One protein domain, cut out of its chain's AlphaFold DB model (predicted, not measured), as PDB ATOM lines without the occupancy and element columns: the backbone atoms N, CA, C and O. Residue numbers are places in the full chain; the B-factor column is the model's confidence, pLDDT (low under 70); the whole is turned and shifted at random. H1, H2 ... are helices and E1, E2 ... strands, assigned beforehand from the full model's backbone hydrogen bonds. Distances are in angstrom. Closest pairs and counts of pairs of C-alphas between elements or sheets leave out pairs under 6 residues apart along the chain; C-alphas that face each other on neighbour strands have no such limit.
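AT A GLANCE: This is residues 19 to 159 of the 162 residues of an uncharacterized protein of Rhizobium sp. BK602 (UniProt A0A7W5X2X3). A small three-stranded sheet has one face covered by helices H2, H3 and H4; H3 and H4 form a helical hairpin far longer than the sheet. H1 crosses H3, the small hairpin E1 and E2 lies at one end, and residues 77 to 83 stick out as a loop. The printed part has 141 residues, in order H1 H2 E1 E2 E3 E4 E5 H3 H4, of mixed class. The sheet's order is E4, E3, E5, antiparallel. The whole is compact, radius of gyration of the C-alphas 15.5 A, spanning 47 by 36 by 27 A.

IN THESE COORDINATES: H1, residues 19 to 30, begins at C-alpha 19 (130.959, -9.153, -40.285); H2 is 32 to 44. E1 is 47 to 50, E2 53 to 56, E3 60 to 65, E4 68 to 72 and E5 87 to 92. H3, 101 to 128, is 40.3 A long; H4, 134 to 157, is 35.5 A and ends at C-alpha 157 (119.446, -31.943, -34.480).

HOW THE PARTS SIT: Hairpin E3 and E4 has N 63 and O 70 at 2.8 A; E3 and E5 have N 62 and O 90 at 2.9 A. On the same face, H2 is over E4 and E3 at a height of 9.1 A, H3 over E3 at 7.6 A and H4 over E5 at 10.3 A. H3 and H4 touch at Met 105 and Ser 152, their closest C-alphas, 5.0 A, opposite ways at a shallow tilt of 19 degrees. H1, with residues 24 to 28 alone, touches H3, about perpendicular at 84 degrees; the closest C-alphas, Ile 24 and Val 111, are 6.5 A apart. Hairpin E1 and E2, apart from H3 and H4, has N 48 and O 55 at 2.9 A. In H1 to H4 every O i to N i+4 pair is within hydrogen-bond range.

THE WHOLE: The farthest C-alphas, Glu 99 and Gly 130, are 48.3 A apart. The printed part has no cut; the E4 to E5 link is long. Confidence is under 70 at residues 46 to 55, 78 to 85, 93 to 100 and 156 to 159.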
ATOM      1  N   GLU A  19     131.754 -10.350 -39.990       89.19
ATOM      2  CA  GLU A  19     130.959  -9.153 -40.285       89.19
ATOM      3  C   GLU A  19     129.461  -9.476 -40.271       89.19
ATOM      4  O   GLU A  19     128.668  -8.776 -39.645       89.19
ATOM      5  N   ASP A  20     129.073 -10.599 -40.872       86.69
ATOM      6  CA  ASP A  20     127.690 -11.057 -40.883       86.69
ATOM      7  C   ASP A  20     127.163 -11.321 -39.465       86.69
ATOM      8  O   ASP A  20     126.071 -10.886 -39.104       86.69
ATOM      9  N   ARG A  21     127.984 -11.935 -38.604       86.88
ATOM     10  CA  ARG A  21     127.661 -12.102 -37.182       86.88
ATOM     11  C   ARG A  21     127.424 -10.760 -36.489       86.88
ATOM     12  O   ARG A  21     126.482 -10.639 -35.709       86.88
ATOM     13  N   GLN A  22     128.278  -9.768 -36.740       90.31
ATOM     14  CA  GLN A  22     128.132  -8.432 -36.155       90.31
ATOM     15  C   GLN A  22     126.843  -7.757 -36.632       90.31
ATOM     16  O   GLN A  22     126.120  -7.186 -35.815       90.31
ATOM     17  N   ASN A  23     126.508  -7.900 -37.915       90.25
ATOM     18  CA  ASN A  23     125.270  -7.383 -38.491       90.25
ATOM     19  C   ASN A  23     124.030  -8.044 -37.878       90.25
ATOM     20  O   ASN A  23     123.082  -7.339 -37.530       90.25
ATOM     21  N   ILE A  24     124.056  -9.364 -37.661       90.06
ATOM     22  CA  ILE A  24     122.978 -10.094 -36.977       90.06
ATOM     23  C   ILE A  24     122.801  -9.571 -35.551       90.06
ATOM     24  O   ILE A  24     121.685  -9.242 -35.155       90.06
ATOM     25  N   VAL A  25     123.889  -9.440 -34.785       90.56
ATOM     26  CA  VAL A  25     123.833  -8.929 -33.404       90.56
ATOM     27  C   VAL A  25     123.298  -7.496 -33.369       90.56
ATOM     28  O   VAL A  25     122.427  -7.192 -32.556       90.56
ATOM     29  N   ALA A  26     123.760  -6.625 -34.269       92.75
ATOM     30  CA  ALA A  26     123.275  -5.250 -34.367       92.75
ATOM     31  C   ALA A  26     121.784  -5.196 -34.735       92.75
ATOM     32  O   ALA A  26     121.021  -4.453 -34.117       92.75
ATOM     33  N   PHE A  27     121.349  -6.016 -35.695       93.31
ATOM     34  CA  PHE A  27     119.952  -6.103 -36.109       93.31
ATOM     35  C   PHE A  27     119.040  -6.607 -34.985       93.31
ATOM     36  O   PHE A  27     117.973  -6.029 -34.758       93.31
ATOM     37  N   VAL A  28     119.465  -7.646 -34.259       92.69
ATOM     38  CA  VAL A  28     118.751  -8.157 -33.082       92.69
ATOM     39  C   VAL A  28     118.688  -7.090 -31.995       92.69
ATOM     40  O   VAL A  28     117.609  -6.856 -31.463       92.69
ATOM     41  N   GLY A  29     119.788  -6.381 -31.721       92.62
ATOM     42  CA  GLY A  29     119.814  -5.287 -30.747       92.62
ATOM     43  C   GLY A  29     118.852  -4.147 -31.098       92.62
ATOM     44  O   GLY A  29     118.101  -3.685 -30.243       92.62
ATOM     45  N   GLN A  30     118.801  -3.741 -32.370       94.50
ATOM     46  CA  GLN A  30     117.868  -2.714 -32.858       94.50
ATOM     47  C   GLN A  30     116.397  -3.145 -32.762       94.50
ATOM     48  O   GLN A  30     115.521  -2.308 -32.560       94.50
ATOM     49  N   ASN A  31     116.121  -4.445 -32.898       94.69
ATOM     50  CA  ASN A  31     114.774  -5.017 -32.865       94.69
ATOM     51  C   ASN A  31     114.515  -5.817 -31.577       94.69
ATOM     52  O   ASN A  31     113.640  -6.685 -31.565       94.69
ATOM     53  N   GLY A  32     115.248  -5.527 -30.493       91.56
ATOM     54  CA  GLY A  32     115.254  -6.341 -29.272       91.56
ATOM     55  C   GLY A  32     113.853  -6.601 -28.726       91.56
ATOM     56  O   GLY A  32     113.465  -7.749 -28.545       91.56
ATOM     57  N   GLN A  33     113.029  -5.554 -28.623       93.12
ATOM     58  CA  GLN A  33     111.644  -5.675 -28.154       93.12
ATOM     59  C   GLN A  33     110.781  -6.599 -29.037       93.12
ATOM     60  O   GLN A  33     109.860  -7.256 -28.551       93.12
ATOM     61  N   ALA A  34     111.027  -6.638 -30.348       92.38
ATOM     62  CA  ALA A  34     110.304  -7.535 -31.243       92.38
ATOM     63  C   ALA A  34     110.709  -8.992 -30.982       92.38
ATOM     64  O   ALA A  34     109.837  -9.851 -30.872       92.38
ATOM     65  N   PHE A  35     112.004  -9.264 -30.819       93.31
ATOM     66  CA  PHE A  35     112.499 -10.614 -30.552       93.31
ATOM     67  C   PHE A  35     112.191 -11.110 -29.136       93.31
ATOM     68  O   PHE A  35     111.887 -12.288 -28.980       93.31
ATOM     69  N   GLU A  36     112.139 -10.226 -28.138       91.62
ATOM     70  CA  GLU A  36     111.594 -10.537 -26.809       91.62
ATOM     71  C   GLU A  36     110.133 -10.990 -26.916       91.62
ATOM     72  O   GLU A  36     109.784 -12.075 -26.458       91.62
ATOM     73  N   ARG A  37     109.289 -10.232 -27.634       90.25
ATOM     74  CA  ARG A  37     107.890 -10.627 -27.872       90.25
ATOM     75  C   ARG A  37     107.767 -11.948 -28.621       90.25
ATOM     76  O   ARG A  37     106.808 -12.680 -28.390       90.25
ATOM     77  N   LEU A  38     108.678 -12.233 -29.550       89.38
ATOM     78  CA  LEU A  38     108.700 -13.516 -30.247       89.38
ATOM     79  C   LEU A  38     109.068 -14.652 -29.294       89.38
ATOM     80  O   LEU A  38     108.389 -15.673 -29.307       89.38
ATOM     81  N   SER A  39     110.093 -14.460 -28.463       87.44
ATOM     82  CA  SER A  39     110.485 -15.418 -27.428       87.44
ATOM     83  C   SER A  39     109.308 -15.713 -26.499       87.44
ATOM     84  O   SER A  39     108.909 -16.866 -26.367       87.44
ATOM     85  N   ASP A  40     108.668 -14.674 -25.957       86.06
ATOM     86  CA  ASP A  40     107.491 -14.811 -25.094       86.06
ATOM     87  C   ASP A  40     106.342 -15.534 -25.803       86.06
ATOM     88  O   ASP A  40     105.679 -16.394 -25.219       86.06
ATOM     89  N   ALA A  41     106.086 -15.196 -27.070       85.19
ATOM     90  CA  ALA A  41     105.034 -15.828 -27.852       85.19
ATOM     91  C   ALA A  41     105.325 -17.311 -28.110       85.19
ATOM     92  O   ALA A  41     104.400 -18.112 -28.043       85.19
ATOM     93  N   LEU A  42     106.579 -17.686 -28.374       82.25
ATOM     94  CA  LEU A  42     106.983 -19.077 -28.574       82.25
ATOM     95  C   LEU A  42     106.930 -19.877 -27.267       82.25
ATOM     96  O   LEU A  42     106.410 -20.987 -27.273       82.25
ATOM     97  N   SER A  43     107.393 -19.307 -26.150       79.38
ATOM     98  CA  SER A  43     107.384 -19.962 -24.836       79.38
ATOM     99  C   SER A  43     105.976 -20.179 -24.276       79.38
ATOM    100  O   SER A  43     105.738 -21.163 -23.582       79.38
ATOM    101  N   ASN A  44     105.038 -19.276 -24.573       77.25
ATOM    102  CA  ASN A  44     103.664 -19.345 -24.065       77.25
ATOM    103  C   ASN A  44     102.658 -19.912 -25.075       77.25
ATOM    104  O   ASN A  44     101.471 -20.047 -24.756       77.25
ATOM    105  N   ALA A  45     103.073 -20.187 -26.312       73.69
ATOM    106  CA  ALA A  45     102.148 -20.700 -27.303       73.69
ATOM    107  C   ALA A  45     101.713 -22.115 -26.937       73.69
ATOM    108  O   ALA A  45     102.524 -23.020 -26.793       73.69
ATOM    109  N   SER A  46     100.401 -22.319 -26.856       69.94
ATOM    110  CA  SER A  46      99.822 -23.657 -26.869       69.94
ATOM    111  C   SER A  46      99.994 -24.284 -28.250       69.94
ATOM    112  O   SER A  46      99.796 -23.608 -29.266       69.94
ATOM    113  N   GLY A  47     100.225 -25.586 -28.300       69.38
ATOM    114  CA  GLY A  47     100.390 -26.334 -29.535       69.38
ATOM    115  C   GLY A  47     100.229 -27.828 -29.312       69.38
ATOM    116  O   GLY A  47     100.010 -28.283 -28.189       69.38
ATOM    117  N   LYS A  48     100.276 -28.588 -30.402       65.00
ATOM    118  CA  LYS A  48     100.107 -30.044 -30.402       65.00
ATOM    119  C   LYS A  48     101.234 -30.705 -31.177       65.00
ATOM    120  O   LYS A  48     101.662 -30.178 -32.196       65.00
ATOM    121  N   ILE A  49     101.674 -31.874 -30.730       64.00
ATOM    122  CA  ILE A  49     102.656 -32.673 -31.464       64.00
ATOM    123  C   ILE A  49     101.910 -33.563 -32.460       64.00
ATOM    124  O   ILE A  49     101.019 -34.314 -32.071       64.00
ATOM    125  N   GLU A  50     102.263 -33.488 -33.740       60.25
ATOM    126  CA  GLU A  50     101.717 -34.319 -34.811       60.25
ATOM    127  C   GLU A  50     102.851 -34.696 -35.780       60.25
ATOM    128  O   GLU A  50     103.627 -33.845 -36.203       60.25
ATOM    129  N   ASN A  51     103.002 -35.985 -36.104       61.59
ATOM    130  CA  ASN A  51     104.087 -36.497 -36.962       61.59
ATOM    131  C   ASN A  51     105.506 -36.065 -36.528       61.59
ATOM    132  O   ASN A  51     106.352 -35.773 -37.370       61.59
ATOM    133  N   GLY A  52     105.758 -35.993 -35.216       54.31
ATOM    134  CA  GLY A  52     107.047 -35.554 -34.667       54.31
ATOM    135  C   GLY A  52     107.270 -34.040 -34.701       54.31
ATOM    136  O   GLY A  52     108.320 -33.594 -34.262       54.31
ATOM    137  N   CYS A  53     106.289 -33.256 -35.157       55.62
ATOM    138  CA  CYS A  53     106.359 -31.801 -35.218       55.62
ATOM    139  C   CYS A  53     105.374 -31.137 -34.239       55.62
ATOM    140  O   CYS A  53     104.209 -31.522 -34.183       55.62
ATOM    141  N   TYR A  54     105.790 -30.110 -33.493       59.09
ATOM    142  CA  TYR A  54     104.894 -29.310 -32.641       59.09
ATOM    143  C   TYR A  54     104.238 -28.185 -33.414       59.09
ATOM    144  O   TYR A  54     104.901 -27.214 -33.721       59.09
ATOM    145  N   PHE A  55     102.942 -28.255 -33.663       67.50
ATOM    146  CA  PHE A  55     102.182 -27.206 -34.325       67.50
ATOM    147  C   PHE A  55     101.617 -26.213 -33.316       67.50
ATOM    148  O   PHE A  55     100.844 -26.604 -32.438       67.50
ATOM    149  N   LEU A  56     101.918 -24.920 -33.486       72.25
ATOM    150  CA  LEU A  56     101.240 -23.862 -32.728       72.25
ATOM    151  C   LEU A  56      99.732 -23.914 -32.996       72.25
ATOM    152  O   LEU A  56      99.294 -23.943 -34.147       72.25
ATOM    153  N   ALA A  57      98.924 -23.848 -31.938       72.69
ATOM    154  CA  ALA A  57      97.468 -23.783 -32.054       72.69
ATOM    155  C   ALA A  57      97.002 -22.484 -32.735       72.69
ATOM    156  O   ALA A  57      95.923 -22.434 -33.325       72.69
ATOM    157  N   LYS A  58      97.816 -21.425 -32.651       76.44
ATOM    158  CA  LYS A  58      97.627 -20.162 -33.365       76.44
ATOM    159  C   LYS A  58      98.957 -19.723 -33.981       76.44
ATOM    160  O   LYS A  58      99.969 -19.790 -33.286       76.44
ATOM    161  N   PRO A  59      98.970 -19.256 -35.239       80.12
ATOM    162  CA  PRO A  59     100.188 -18.751 -35.856       80.12
ATOM    163  C   PRO A  59     100.661 -17.464 -35.170       80.12
ATOM    164  O   PRO A  59      99.850 -16.652 -34.712       80.12
ATOM    165  N   ILE A  60     101.977 -17.262 -35.151       87.06
ATOM    166  CA  ILE A  60     102.592 -15.985 -34.778       87.06
ATOM    167  C   ILE A  60     102.865 -15.224 -36.073       87.06
ATOM    168  O   ILE A  60     103.506 -15.741 -36.980       87.06
ATOM    169  N   PHE A  61     102.376 -13.994 -36.182       88.94
ATOM    170  CA  PHE A  61     102.580 -13.164 -37.362       88.94
ATOM    171  C   PHE A  61     103.838 -12.325 -37.200       88.94
ATOM    172  O   PHE A  61     103.978 -11.576 -36.230       88.94
ATOM    173  N   VAL A  62     104.707 -12.411 -38.199       90.50
ATOM    174  CA  VAL A  62     105.919 -11.610 -38.320       90.50
ATOM    175  C   VAL A  62     105.732 -10.656 -39.481       90.50
ATOM    176  O   VAL A  62     105.280 -11.050 -40.552       90.50
ATOM    177  N   THR A  63     106.032  -9.380 -39.271       92.06
ATOM    178  CA  THR A  63     106.068  -8.375 -40.335       92.06
ATOM    179  C   THR A  63     107.443  -7.743 -40.379       92.06
ATOM    180  O   THR A  63     107.914  -7.230 -39.368       92.06
ATOM    181  N   VAL A  64     108.059  -7.761 -41.554       91.81
ATOM    182  CA  VAL A  64     109.376  -7.194 -41.821       91.81
ATOM    183  C   VAL A  64     109.221  -6.017 -42.777       91.81
ATOM    184  O   VAL A  64     108.473  -6.074 -43.755       91.81
ATOM    185  N   THR A  65     109.928  -4.938 -42.467       90.69
ATOM    186  CA  THR A  65     110.065  -3.731 -43.288       90.69
ATOM    187  C   THR A  65     111.544  -3.368 -43.390       90.69
ATOM    188  O   THR A  65     112.347  -3.889 -42.615       90.69
ATOM    189  N   ALA A  66     111.906  -2.425 -44.267       88.31
ATOM    190  CA  ALA A  66     113.265  -1.874 -44.320       88.31
ATOM    191  C   ALA A  66     113.755  -1.358 -42.949       88.31
ATOM    192  O   ALA A  66     114.939  -1.432 -42.635       88.31
ATOM    193  N   ASN A  67     112.830  -0.871 -42.114       87.44
ATOM    194  CA  ASN A  67     113.141  -0.182 -40.862       87.44
ATOM    195  C   ASN A  67     113.087  -1.082 -39.621       87.44
ATOM    196  O   ASN A  67     113.461  -0.635 -38.541       87.44
ATOM    197  N   GLY A  68     112.585  -2.315 -39.736       88.94
ATOM    198  CA  GLY A  68     112.490  -3.204 -38.581       88.94
ATOM    199  C   GLY A  68     111.421  -4.283 -38.669       88.94
ATOM    200  O   GLY A  68     110.784  -4.492 -39.709       88.94
ATOM    201  N   VAL A  69     111.245  -4.960 -37.535       93.00
ATOM    202  CA  VAL A  69     110.417  -6.156 -37.361       93.00
ATOM    203  C   VAL A  69     109.291  -5.895 -36.363       93.00
ATOM    204  O   VAL A  69     109.483  -5.272 -35.320       93.00
ATOM    205  N   ALA A  70     108.104  -6.418 -36.658       91.75
ATOM    206  CA  ALA A  70     106.967  -6.423 -35.750       91.75
ATOM    207  C   ALA A  70     106.412  -7.840 -35.579       91.75
ATOM    208  O   ALA A  70     106.223  -8.566 -36.556       91.75
ATOM    209  N   ILE A  71     106.100  -8.198 -34.331       91.00
ATOM    210  CA  ILE A  71     105.557  -9.503 -33.938       91.00
ATOM    211  C   ILE A  71     104.150  -9.323 -33.372       91.00
ATOM    212  O   ILE A  71     103.902  -8.415 -32.576       91.00
ATOM    213  N   SER A  72     103.221 -10.187 -33.782       86.12
ATOM    214  CA  SER A  72     101.827 -10.152 -33.343       86.12
ATOM    215  C   SER A  72     101.225 -11.554 -33.276       86.12
ATOM    216  O   SER A  72     101.305 -12.316 -34.230       86.12
ATOM    217  N   GLY A  73     100.507 -11.873 -32.196       81.50
ATOM    218  CA  GLY A  73      99.677 -13.088 -32.115       81.50
ATOM    219  C   GLY A  73      98.335 -12.983 -32.858       81.50
ATOM    220  O   GLY A  73      97.507 -13.889 -32.798       81.50
ATOM    221  N   LYS A  74      98.069 -11.849 -33.518       82.94
ATOM    222  CA  LYS A  74      96.866 -11.603 -34.327       82.94
ATOM    223  C   LYS A  74      97.263 -11.268 -35.754       82.94
ATOM    224  O   LYS A  74      98.200 -10.493 -35.957       82.94
ATOM    225  N   ALA A  75      96.484 -11.769 -36.710       77.69
ATOM    226  CA  ALA A  75      96.651 -11.427 -38.112       77.69
ATOM    227  C   ALA A  75      96.647  -9.898 -38.269       77.69
ATOM    228  O   ALA A  75      95.719  -9.236 -37.775       77.69
ATOM    229  N   PRO A  76      97.666  -9.306 -38.909       74.25
ATOM    230  CA  PRO A  76      97.666  -7.877 -39.135       74.25
ATOM    231  C   PRO A  76      96.464  -7.523 -40.008       74.25
ATOM    232  O   PRO A  76      96.210  -8.131 -41.049       74.25
ATOM    233  N   LYS A  77      95.693  -6.520 -39.577       71.75
ATOM    234  CA  LYS A  77      94.606  -5.985 -40.399       71.75
ATOM    235  C   LYS A  77      95.226  -5.507 -41.710       71.75
ATOM    236  O   LYS A  77      96.173  -4.718 -41.666       71.75
ATOM    237  N   ARG A  78      94.689  -5.946 -42.856       57.16
ATOM    238  CA  ARG A  78      95.056  -5.426 -44.184       57.16
ATOM    239  C   ARG A  78      94.737  -3.930 -44.244       57.16
ATOM    240  O   ARG A  78      93.687  -3.518 -44.717       57.16
ATOM    241  N   LYS A  79      95.634  -3.099 -43.728       53.25
ATOM    242  CA  LYS A  79      95.638  -1.663 -43.982       53.25
ATOM    243  C   LYS A  79      96.400  -1.465 -45.286       53.25
ATOM    244  O   LYS A  79      97.535  -1.943 -45.382       53.25
ATOM    245  N   ARG A  80      95.789  -0.808 -46.279       47.19
ATOM    246  CA  ARG A  80      96.534  -0.255 -47.423       47.19
ATOM    247  C   ARG A  80      97.675   0.575 -46.835       47.19
ATOM    248  O   ARG A  80      97.424   1.411 -45.968       47.19
ATOM    249  N   ALA A  81      98.915   0.257 -47.198       51.72
ATOM    250  CA  ALA A  81     100.052   1.043 -46.747       51.72
ATOM    251  C   ALA A  81      99.886   2.459 -47.316       51.72
ATOM    252  O   ALA A  81      99.685   2.620 -48.515       51.72
ATOM    253  N   HIS A  82      99.892   3.465 -46.443       41.22
ATOM    254  CA  HIS A  82      99.823   4.880 -46.827       41.22
ATOM    255  C   HIS A  82     101.232   5.448 -47.116       41.22
ATOM    256  O   HIS A  82     101.397   6.630 -47.397       41.22
ATOM    257  N   THR A  83     102.269   4.613 -47.042       46.72
ATOM    258  CA  THR A  83     103.673   4.990 -47.219       46.72
ATOM    259  C   THR A  83     104.318   4.126 -48.291       46.72
ATOM    260  O   THR A  83     104.103   2.914 -48.315       46.72
ATOM    261  N   ALA A  84     105.105   4.765 -49.158       58.00
ATOM    262  CA  ALA A  84     105.962   4.109 -50.134       58.00
ATOM    263  C   ALA A  84     106.972   3.205 -49.410       58.00
ATOM    264  O   ALA A  84     107.668   3.667 -48.507       58.00
ATOM    265  N   GLY A  85     107.010   1.929 -49.779       69.62
ATOM    266  CA  GLY A  85     107.956   0.954 -49.244       69.62
ATOM    267  C   GLY A  85     107.349  -0.439 -49.160       69.62
ATOM    268  O   GLY A  85     106.161  -0.601 -48.847       69.62
ATOM    269  N   TYR A  86     108.161  -1.452 -49.444       81.38
ATOM    270  CA  TYR A  86     107.714  -2.831 -49.337       81.38
ATOM    271  C   TYR A  86     107.621  -3.304 -47.885       81.38
ATOM    272  O   TYR A  86     108.333  -2.862 -46.981       81.38
ATOM    273  N   ARG A  87     106.716  -4.257 -47.661       84.94
ATOM    274  CA  ARG A  87     106.612  -4.999 -46.405       84.94
ATOM    275  C   ARG A  87     106.292  -6.451 -46.706       84.94
ATOM    276  O   ARG A  87     105.465  -6.726 -47.575       84.94
ATOM    277  N   ILE A  88     106.869  -7.350 -45.926       85.25
ATOM    278  CA  ILE A  88     106.572  -8.778 -45.982       85.25
ATOM    279  C   ILE A  88     105.961  -9.189 -44.651       85.25
ATOM    280  O   ILE A  88     106.508  -8.894 -43.591       85.25
ATOM    281  N   THR A  89     104.818  -9.867 -44.704       87.50
ATOM    282  CA  THR A  89     104.188 -10.481 -43.534       87.50
ATOM    283  C   THR A  89     104.088 -11.978 -43.765       87.50
ATOM    284  O   THR A  89     103.560 -12.397 -44.792       87.50
ATOM    285  N   PHE A  90     104.519 -12.767 -42.787       85.62
ATOM    286  CA  PHE A  90     104.409 -14.220 -42.821       85.62
ATOM    287  C   PHE A  90     103.985 -14.790 -41.469       85.62
ATOM    288  O   PHE A  90     104.017 -14.116 -40.436       85.62
ATOM    289  N   GLU A  91     103.534 -16.037 -41.504       86.69
ATOM    290  CA  GLU A  91     103.118 -16.792 -40.331       86.69
ATOM    291  C   GLU A  91     104.245 -17.724 -39.909       86.69
ATOM    292  O   GLU A  91     104.648 -18.597 -40.671       86.69
ATOM    293  N   LEU A  92     104.699 -17.592 -38.669       79.38
ATOM    294  CA  LEU A  92     105.438 -18.649 -38.011       79.38
ATOM    295  C   LEU A  92     104.445 -19.683 -37.514       79.38
ATOM    296  O   LEU A  92     103.574 -19.414 -36.677       79.38
ATOM    297  N   ARG A  93     104.615 -20.891 -38.024       68.12
ATOM    298  CA  ARG A  93     104.027 -22.092 -37.464       68.12
ATOM    299  C   ARG A  93     105.212 -22.833 -36.872       68.12
ATOM    300  O   ARG A  93     105.965 -23.446 -37.619       68.12
ATOM    301  N   SER A  94     105.423 -22.723 -35.554       59.88
ATOM    302  CA  SER A  94     106.386 -23.622 -34.907       59.88
ATOM    303  C   SER A  94     106.020 -25.041 -35.314       59.88
ATOM    304  O   SER A  94     104.828 -25.331 -35.501       59.88
ATOM    305  N   ARG A  95     107.052 -25.847 -35.548       57.94
ATOM    306  CA  ARG A  95     106.950 -27.252 -35.914       57.94
ATOM    307  C   ARG A  95     107.748 -28.152 -34.985       57.94
ATOM    308  O   ARG A  95     107.872 -29.298 -35.362       57.94
ATOM    309  N   ASP A  96     108.213 -27.757 -33.793       57.09
ATOM    310  CA  ASP A  96     108.981 -28.696 -32.946       57.09
ATOM    311  C   ASP A  96     108.796 -28.569 -31.425       57.09
ATOM    312  O   ASP A  96     108.666 -27.480 -30.869       57.09
ATOM    313  N   ALA A  97     108.708 -29.749 -30.794       48.91
ATOM    314  CA  ALA A  97     108.251 -30.012 -29.424       48.91
ATOM    315  C   ALA A  97     109.395 -30.192 -28.420       48.91
ATOM    316  O   ALA A  97     109.203 -30.801 -27.367       48.91
ATOM    317  N   SER A  98     110.602 -29.779 -28.789       58.00
ATOM    318  CA  SER A  98     111.793 -29.984 -27.975       58.00
ATOM    319  C   SER A  98     112.022 -28.810 -27.029       58.00
ATOM    320  O   SER A  98     111.594 -27.684 -27.288       58.00
ATOM    321  N   GLU A  99     112.747 -29.071 -25.945       59.69
ATOM    322  CA  GLU A  99     113.139 -28.076 -24.937       59.69
ATOM    323  C   GLU A  99     113.872 -26.867 -25.556       59.69
ATOM    324  O   GLU A  99     113.678 -25.731 -25.130       59.69
ATOM    325  N   ASN A 100     114.602 -27.089 -26.660       69.19
ATOM    326  CA  ASN A 100     115.320 -26.056 -27.418       69.19
ATOM    327  C   ASN A 100     114.552 -25.519 -28.648       69.19
ATOM    328  O   ASN A 100     115.053 -24.637 -29.351       69.19
ATOM    329  N   GLY A 101     113.331 -26.006 -28.904       72.38
ATOM    330  CA  GLY A 101     112.489 -25.668 -30.063       72.38
ATOM    331  C   GLY A 101     112.271 -24.168 -30.245       72.38
ATOM    332  O   GLY A 101     112.475 -23.614 -31.328       72.38
ATOM    333  N   ALA A 102     111.907 -23.492 -29.154       76.81
ATOM    334  CA  ALA A 102     111.662 -22.053 -29.153       76.81
ATOM    335  C   ALA A 102     112.930 -21.251 -29.484       76.81
ATOM    336  O   ALA A 102     112.867 -20.299 -30.260       76.81
ATOM    337  N   MET A 103     114.086 -21.658 -28.951       80.31
ATOM    338  CA  MET A 103     115.354 -20.962 -29.175       80.31
ATOM    339  C   MET A 103     115.851 -21.133 -30.614       80.31
ATOM    340  O   MET A 103     116.234 -20.156 -31.256       80.31
ATOM    341  N   ALA A 104     115.784 -22.348 -31.161       79.69
ATOM    342  CA  ALA A 104     116.157 -22.602 -32.551       79.69
ATOM    343  C   ALA A 104     115.278 -21.811 -33.532       79.69
ATOM    344  O   ALA A 104     115.782 -21.198 -34.477       79.69
ATOM    345  N   MET A 105     113.967 -21.762 -33.270       84.75
ATOM    346  CA  MET A 105     113.028 -20.957 -34.050       84.75
ATOM    347  C   MET A 105     113.329 -19.459 -33.932       84.75
ATOM    348  O   MET A 105     113.300 -18.752 -34.940       84.75
ATOM    349  N   LEU A 106     113.651 -18.971 -32.731       87.44
ATOM    350  CA  LEU A 106     114.017 -17.574 -32.495       87.44
ATOM    351  C   LEU A 106     115.260 -17.176 -33.300       87.44
ATOM    352  O   LEU A 106     115.228 -16.170 -34.009       87.44
ATOM    353  N   ILE A 107     116.325 -17.983 -33.243       87.31
ATOM    354  CA  ILE A 107     117.582 -17.734 -33.965       87.31
ATOM    355  C   ILE A 107     117.346 -17.738 -35.477       87.31
ATOM    356  O   ILE A 107     117.699 -16.773 -36.158       87.31
ATOM    357  N   ALA A 108     116.713 -18.789 -36.008       88.19
ATOM    358  CA  ALA A 108     116.441 -18.896 -37.439       88.19
ATOM    359  C   ALA A 108     115.570 -17.730 -37.933       88.19
ATOM    360  O   ALA A 108     115.876 -17.113 -38.956       88.19
ATOM    361  N   THR A 109     114.537 -17.366 -37.163       90.06
ATOM    362  CA  THR A 109     113.667 -16.228 -37.480       90.06
ATOM    363  C   THR A 109     114.435 -14.913 -37.474       90.06
ATOM    364  O   THR A 109     114.226 -14.095 -38.369       90.06
ATOM    365  N   ALA A 110     115.320 -14.686 -36.499       91.44
ATOM    366  CA  ALA A 110     116.097 -13.455 -36.415       91.44
ATOM    367  C   ALA A 110     116.964 -13.245 -37.659       91.44
ATOM    368  O   ALA A 110     116.912 -12.174 -38.269       91.44
ATOM    369  N   VAL A 111     117.693 -14.279 -38.087       91.06
ATOM    370  CA  VAL A 111     118.530 -14.169 -39.286       91.06
ATOM    371  C   VAL A 111     117.673 -14.056 -40.546       91.06
ATOM    372  O   VAL A 111     117.926 -13.182 -41.372       91.06
ATOM    373  N   GLY A 112     116.611 -14.857 -40.681       90.88
ATOM    374  CA  GLY A 112     115.709 -14.769 -41.832       90.88
ATOM    375  C   GLY A 112     115.044 -13.395 -41.969       90.88
ATOM    376  O   GLY A 112     115.010 -12.830 -43.060       90.88
ATOM    377  N   CYS A 113     114.605 -12.787 -40.861       93.19
ATOM    378  CA  CYS A 113     114.076 -11.420 -40.860       93.19
ATOM    379  C   CYS A 113     115.118 -10.394 -41.312       93.19
ATOM    380  O   CYS A 113     114.765  -9.452 -42.020       93.19
ATOM    381  N   MET A 114     116.387 -10.568 -40.931       93.12
ATOM    382  CA  MET A 114     117.464  -9.694 -41.390       93.12
ATOM    383  C   MET A 114     117.633  -9.785 -42.910       93.12
ATOM    384  O   MET A 114     117.631  -8.757 -43.580       93.12
ATOM    385  N   ARG A 115     117.676 -11.003 -43.472       91.50
ATOM    386  CA  ARG A 115     117.796 -11.205 -44.930       91.50
ATOM    387  C   ARG A 115     116.608 -10.635 -45.703       91.50
ATOM    388  O   ARG A 115     116.795  -9.981 -46.730       91.50
ATOM    389  N   ILE A 116     115.392 -10.822 -45.187       91.69
ATOM    390  CA  ILE A 116     114.180 -10.219 -45.758       91.69
ATOM    391  C   ILE A 116     114.268  -8.686 -45.695       91.69
ATOM    392  O   ILE A 116     113.952  -8.024 -46.679       91.69
ATOM    393  N   ARG A 117     114.730  -8.101 -44.581       92.94
ATOM    394  CA  ARG A 117     114.911  -6.644 -44.439       92.94
ATOM    395  C   ARG A 117     115.933  -6.091 -45.428       92.94
ATOM    396  O   ARG A 117     115.695  -5.029 -46.008       92.94
ATOM    397  N   ASP A 118     117.051  -6.785 -45.615       90.44
ATOM    398  CA  ASP A 118     118.099  -6.377 -46.554       90.44
ATOM    399  C   ASP A 118     117.586  -6.437 -47.993       90.44
ATOM    400  O   ASP A 118     117.791  -5.502 -48.766       90.44
ATOM    401  N   THR A 119     116.808  -7.475 -48.312       88.44
ATOM    402  CA  THR A 119     116.123  -7.598 -49.602       88.44
ATOM    403  C   THR A 119     115.127  -6.463 -49.810       88.44
ATOM    404  O   THR A 119     115.200  -5.776 -50.821       88.44
ATOM    405  N   ILE A 120     114.242  -6.195 -48.843       88.69
ATOM    406  CA  ILE A 120     113.285  -5.079 -48.911       88.69
ATOM    407  C   ILE A 120     114.021  -3.752 -49.135       88.69
ATOM    408  O   ILE A 120     113.623  -2.975 -49.997       88.69
ATOM    409  N   SER A 121     115.112  -3.511 -48.404       88.50
ATOM    410  CA  SER A 121     115.920  -2.293 -48.540       88.50
ATOM    411  C   SER A 121     116.525  -2.156 -49.939       88.50
ATOM    412  O   SER A 121     116.471  -1.079 -50.532       88.50
ATOM    413  N   ALA A 122     117.067  -3.245 -50.493       86.19
ATOM    414  CA  ALA A 122     117.570  -3.271 -51.863       86.19
ATOM    415  C   ALA A 122     116.441  -3.022 -52.873       86.19
ATOM    416  O   ALA A 122     116.604  -2.243 -53.814       86.19
ATOM    417  N   CYS A 123     115.270  -3.618 -52.646       85.25
ATOM    418  CA  CYS A 123     114.130  -3.453 -53.527       85.25
ATOM    419  C   CYS A 123     113.573  -2.019 -53.509       85.25
ATOM    420  O   CYS A 123     113.278  -1.446 -54.556       85.25
ATOM    421  N   ASP A 124     113.492  -1.395 -52.334       83.50
ATOM    422  CA  ASP A 124     113.078   0.003 -52.195       83.50
ATOM    423  C   ASP A 124     114.027   0.954 -52.953       83.50
ATOM    424  O   ASP A 124     113.586   1.976 -53.482       83.50
ATOM    425  N   LEU A 125     115.326   0.634 -53.045       83.44
ATOM    426  CA  LEU A 125     116.288   1.395 -53.852       83.44
ATOM    427  C   LEU A 125     116.050   1.221 -55.356       83.44
ATOM    428  O   LEU A 125     116.062   2.207 -56.092       83.44
ATOM    429  N   VAL A 126     115.793  -0.006 -55.811       81.56
ATOM    430  CA  VAL A 126     115.516  -0.300 -57.226       81.56
ATOM    431  C   VAL A 126     114.191   0.326 -57.682       81.56
ATOM    432  O   VAL A 126     114.111   0.893 -58.771       81.56
ATOM    433  N   CYS A 127     113.163   0.342 -56.833       80.19
ATOM    434  CA  CYS A 127     111.910   1.022 -57.168       80.19
ATOM    435  C   CYS A 127     112.054   2.536 -57.298       80.19
ATOM    436  O   CYS A 127     111.379   3.141 -58.130       80.19
ATOM    437  N   LYS A 128     112.964   3.166 -56.543       81.69
ATOM    438  CA  LYS A 128     113.246   4.605 -56.692       81.69
ATOM    439  C   LYS A 128     113.807   4.962 -58.068       81.69
ATOM    440  O   LYS A 128     113.656   6.106 -58.484       81.69
ATOM    441  N   VAL A 129     114.417   4.008 -58.775       81.62
ATOM    442  CA  VAL A 129     114.909   4.192 -60.151       81.62
ATOM    443  C   VAL A 129     113.919   3.700 -61.220       81.62
ATOM    444  O   VAL A 129     114.260   3.678 -62.398       81.62
ATOM    445  N   GLY A 130     112.679   3.373 -60.832       80.25
ATOM    446  CA  GLY A 130     111.548   3.181 -61.749       80.25
ATOM    447  C   GLY A 130     111.213   1.737 -62.132       80.25
ATOM    448  O   GLY A 130     110.349   1.544 -62.983       80.25
ATOM    449  N   TYR A 131     111.846   0.732 -61.522       79.19
ATOM    450  CA  TYR A 131     111.544  -0.681 -61.787       79.19
ATOM    451  C   TYR A 131     110.591  -1.258 -60.736       79.19
ATOM    452  O   TYR A 131     110.822  -1.099 -59.540       79.19
ATOM    453  N   ASP A 132     109.541  -1.956 -61.172       79.94
ATOM    454  CA  ASP A 132     108.703  -2.776 -60.290       79.94
ATOM    455  C   ASP A 132     109.327  -4.168 -60.157       79.94
ATOM    456  O   ASP A 132     109.611  -4.836 -61.147       79.94
ATOM    457  N   ILE A 133     109.565  -4.578 -58.918       81.44
ATOM    458  CA  ILE A 133     110.210  -5.842 -58.540       81.44
ATOM    459  C   ILE A 133     109.434  -6.530 -57.415       81.44
ATOM    460  O   ILE A 133     109.971  -7.353 -56.673       81.44
ATOM    461  N   SER A 134     108.164  -6.162 -57.257       77.81
ATOM    462  CA  SER A 134     107.277  -6.700 -56.230       77.81
ATOM    463  C   SER A 134     107.145  -8.225 -56.307       77.81
ATOM    464  O   SER A 134     107.126  -8.887 -55.271       77.81
ATOM    465  N   GLU A 135     107.100  -8.789 -57.515       80.81
ATOM    466  CA  GLU A 135     107.052 -10.236 -57.746       80.81
ATOM    467  C   GLU A 135     108.344 -10.924 -57.289       80.81
ATOM    468  O   GLU A 135     108.292 -11.804 -56.431       80.81
ATOM    469  N   THR A 136     109.503 -10.435 -57.736       82.50
ATOM    470  CA  THR A 136     110.822 -10.939 -57.318       82.50
ATOM    471  C   THR A 136     111.008 -10.868 -55.803       82.50
ATOM    472  O   THR A 136     111.504 -11.807 -55.183       82.50
ATOM    473  N   LEU A 137     110.569  -9.772 -55.177       82.81
ATOM    474  CA  LEU A 137     110.618  -9.632 -53.726       82.81
ATOM    475  C   LEU A 137     109.763 -10.697 -53.022       82.81
ATOM    476  O   LEU A 137     110.188 -11.237 -52.001       82.81
ATOM    477  N   ASN A 138     108.570 -10.999 -53.540       81.88
ATOM    478  CA  ASN A 138     107.706 -12.026 -52.960       81.88
ATOM    479  C   ASN A 138     108.305 -13.430 -53.109       81.88
ATOM    480  O   ASN A 138     108.215 -14.219 -52.168       81.88
ATOM    481  N   GLU A 139     108.935 -13.732 -54.246       83.62
ATOM    482  CA  GLU A 139     109.628 -15.005 -54.476       83.62
ATOM    483  C   GLU A 139     110.798 -15.182 -53.503       83.62
ATOM    484  O   GLU A 139     110.827 -16.151 -52.743       83.62
ATOM    485  N   MET A 140     111.700 -14.196 -53.433       84.50
ATOM    486  CA  MET A 140     112.838 -14.218 -52.510       84.50
ATOM    487  C   MET A 140     112.393 -14.302 -51.046       84.50
ATOM    488  O   MET A 140     112.967 -15.044 -50.248       84.50
ATOM    489  N   ALA A 141     111.357 -13.550 -50.669       82.06
ATOM    490  CA  ALA A 141     110.793 -13.626 -49.330       82.06
ATOM    491  C   ALA A 141     110.244 -15.026 -49.029       82.06
ATOM    492  O   ALA A 141     110.461 -15.532 -47.929       82.06
ATOM    493  N   GLY A 142     109.576 -15.660 -49.997       83.81
ATOM    494  CA  GLY A 142     109.107 -17.040 -49.896       83.81
ATOM    495  C   GLY A 142     110.244 -18.024 -49.623       83.81
ATOM    496  O   GLY A 142     110.130 -18.841 -48.709       83.81
ATOM    497  N   GLU A 143     111.360 -17.893 -50.341       85.50
ATOM    498  CA  GLU A 143     112.556 -18.714 -50.119       85.50
ATOM    499  C   GLU A 143     113.135 -18.516 -48.717       85.50
ATOM    500  O   GLU A 143     113.424 -19.495 -48.030       85.50
ATOM    501  N   PHE A 144     113.256 -17.270 -48.243       85.38
ATOM    502  CA  PHE A 144     113.736 -17.006 -46.884       85.38
ATOM    503  C   PHE A 144     112.808 -17.576 -45.811       85.38
ATOM    504  O   PHE A 144     113.290 -18.089 -44.805       85.38
ATOM    505  N   ILE A 145     111.490 -17.517 -46.013       85.25
ATOM    506  CA  ILE A 145     110.512 -18.083 -45.076       85.25
ATOM    507  C   ILE A 145     110.657 -19.608 -44.999       85.25
ATOM    508  O   ILE A 145     110.702 -20.160 -43.901       85.25
ATOM    509  N   GLU A 146     110.793 -20.288 -46.141       83.81
ATOM    510  CA  GLU A 146     111.056 -21.734 -46.187       83.81
ATOM    511  C   GLU A 146     112.377 -22.079 -45.477       83.81
ATOM    512  O   GLU A 146     112.462 -23.022 -44.688       83.81
ATOM    513  N   GLN A 147     113.402 -21.263 -45.705       84.00
ATOM    514  CA  GLN A 147     114.730 -21.406 -45.125       84.00
ATOM    515  C   GLN A 147     114.758 -21.183 -43.601       84.00
ATOM    516  O   GLN A 147     115.499 -21.877 -42.905       84.00
ATOM    517  N   ILE A 148     113.913 -20.303 -43.044       85.62
ATOM    518  CA  ILE A 148     113.711 -20.180 -41.585       85.62
ATOM    519  C   ILE A 148     113.238 -21.517 -41.000       85.62
ATOM    520  O   ILE A 148     113.790 -21.979 -39.998       85.62
ATOM    521  N   GLU A 149     112.248 -22.158 -41.630       79.81
ATOM    522  CA  GLU A 149     111.720 -23.440 -41.153       79.81
ATOM    523  C   GLU A 149     112.789 -24.542 -41.215       79.81
ATOM    524  O   GLU A 149     112.974 -25.272 -40.237       79.81
ATOM    525  N   ILE A 150     113.536 -24.637 -42.320       79.19
ATOM    526  CA  ILE A 150     114.602 -25.639 -42.496       79.19
ATOM    527  C   ILE A 150     115.727 -25.432 -41.472       79.19
ATOM    528  O   ILE A 150     116.084 -26.368 -40.756       79.19
ATOM    529  N   SER A 151     116.251 -24.210 -41.344       80.19
ATOM    530  CA  SER A 151     117.355 -23.910 -40.424       80.19
ATOM    531  C   SER A 151     116.979 -24.120 -38.963       80.19
ATOM    532  O   SER A 151     117.801 -24.609 -38.188       80.19
ATOM    533  N   SER A 152     115.735 -23.808 -38.584       77.81
ATOM    534  CA  SER A 152     115.254 -24.072 -37.224       77.81
ATOM    535  C   SER A 152     115.325 -25.560 -36.875       77.81
ATOM    536  O   SER A 152     115.742 -25.900 -35.776       77.81
ATOM    537  N   ARG A 153     115.019 -26.455 -37.821       73.94
ATOM    538  CA  ARG A 153     115.085 -27.908 -37.616       73.94
ATOM    539  C   ARG A 153     116.513 -28.417 -37.494       73.94
ATOM    540  O   ARG A 153     116.788 -29.219 -36.608       73.94
ATOM    541  N   CYS A 154     117.421 -27.951 -38.351       72.06
ATOM    542  CA  CYS A 154     118.833 -28.341 -38.281       72.06
ATOM    543  C   CYS A 154     119.450 -27.972 -36.927       72.06
ATOM    544  O   CYS A 154     120.089 -28.811 -36.297       72.06
ATOM    545  N   LEU A 155     119.157 -26.768 -36.421       71.31
ATOM    546  CA  LEU A 155     119.600 -26.333 -35.094       71.31
ATOM    547  C   LEU A 155     119.109 -27.235 -33.954       71.31
ATOM    548  O   LEU A 155     119.737 -27.254 -32.907       71.31
ATOM    549  N   LEU A 156     118.016 -27.981 -34.123       66.38
ATOM    550  CA  LEU A 156     117.527 -28.916 -33.104       66.38
ATOM    551  C   LEU A 156     118.220 -30.272 -33.142       66.38
ATOM    552  O   LEU A 156     118.289 -30.938 -32.114       66.38
ATOM    553  N   VAL A 157     118.709 -30.683 -34.311       60.34
ATOM    554  CA  VAL A 157     119.446 -31.943 -34.480       60.34
ATOM    555  C   VAL A 157     120.896 -31.779 -34.022       60.34
ATOM    556  O   VAL A 157     121.442 -32.682 -33.397       60.34
ATOM    557  N   ASP A 158     121.490 -30.614 -34.288       53.72
ATOM    558  CA  ASP A 158     122.900 -30.337 -33.997       53.72
ATOM    559  C   ASP A 158     123.145 -29.764 -32.590       53.72
ATOM    560  O   ASP A 158     124.297 -29.650 -32.168       53.72
ATOM    561  N   TRP A 159     122.093 -29.407 -31.841       43.72
ATOM    562  CA  TRP A 159     122.226 -28.965 -30.451       43.72
ATOM    563  C   TRP A 159     122.144 -30.175 -29.513       43.72
ATOM    564  O   TRP A 159     121.047 -30.707 -29.315       43.72
TER     565      TRP A 159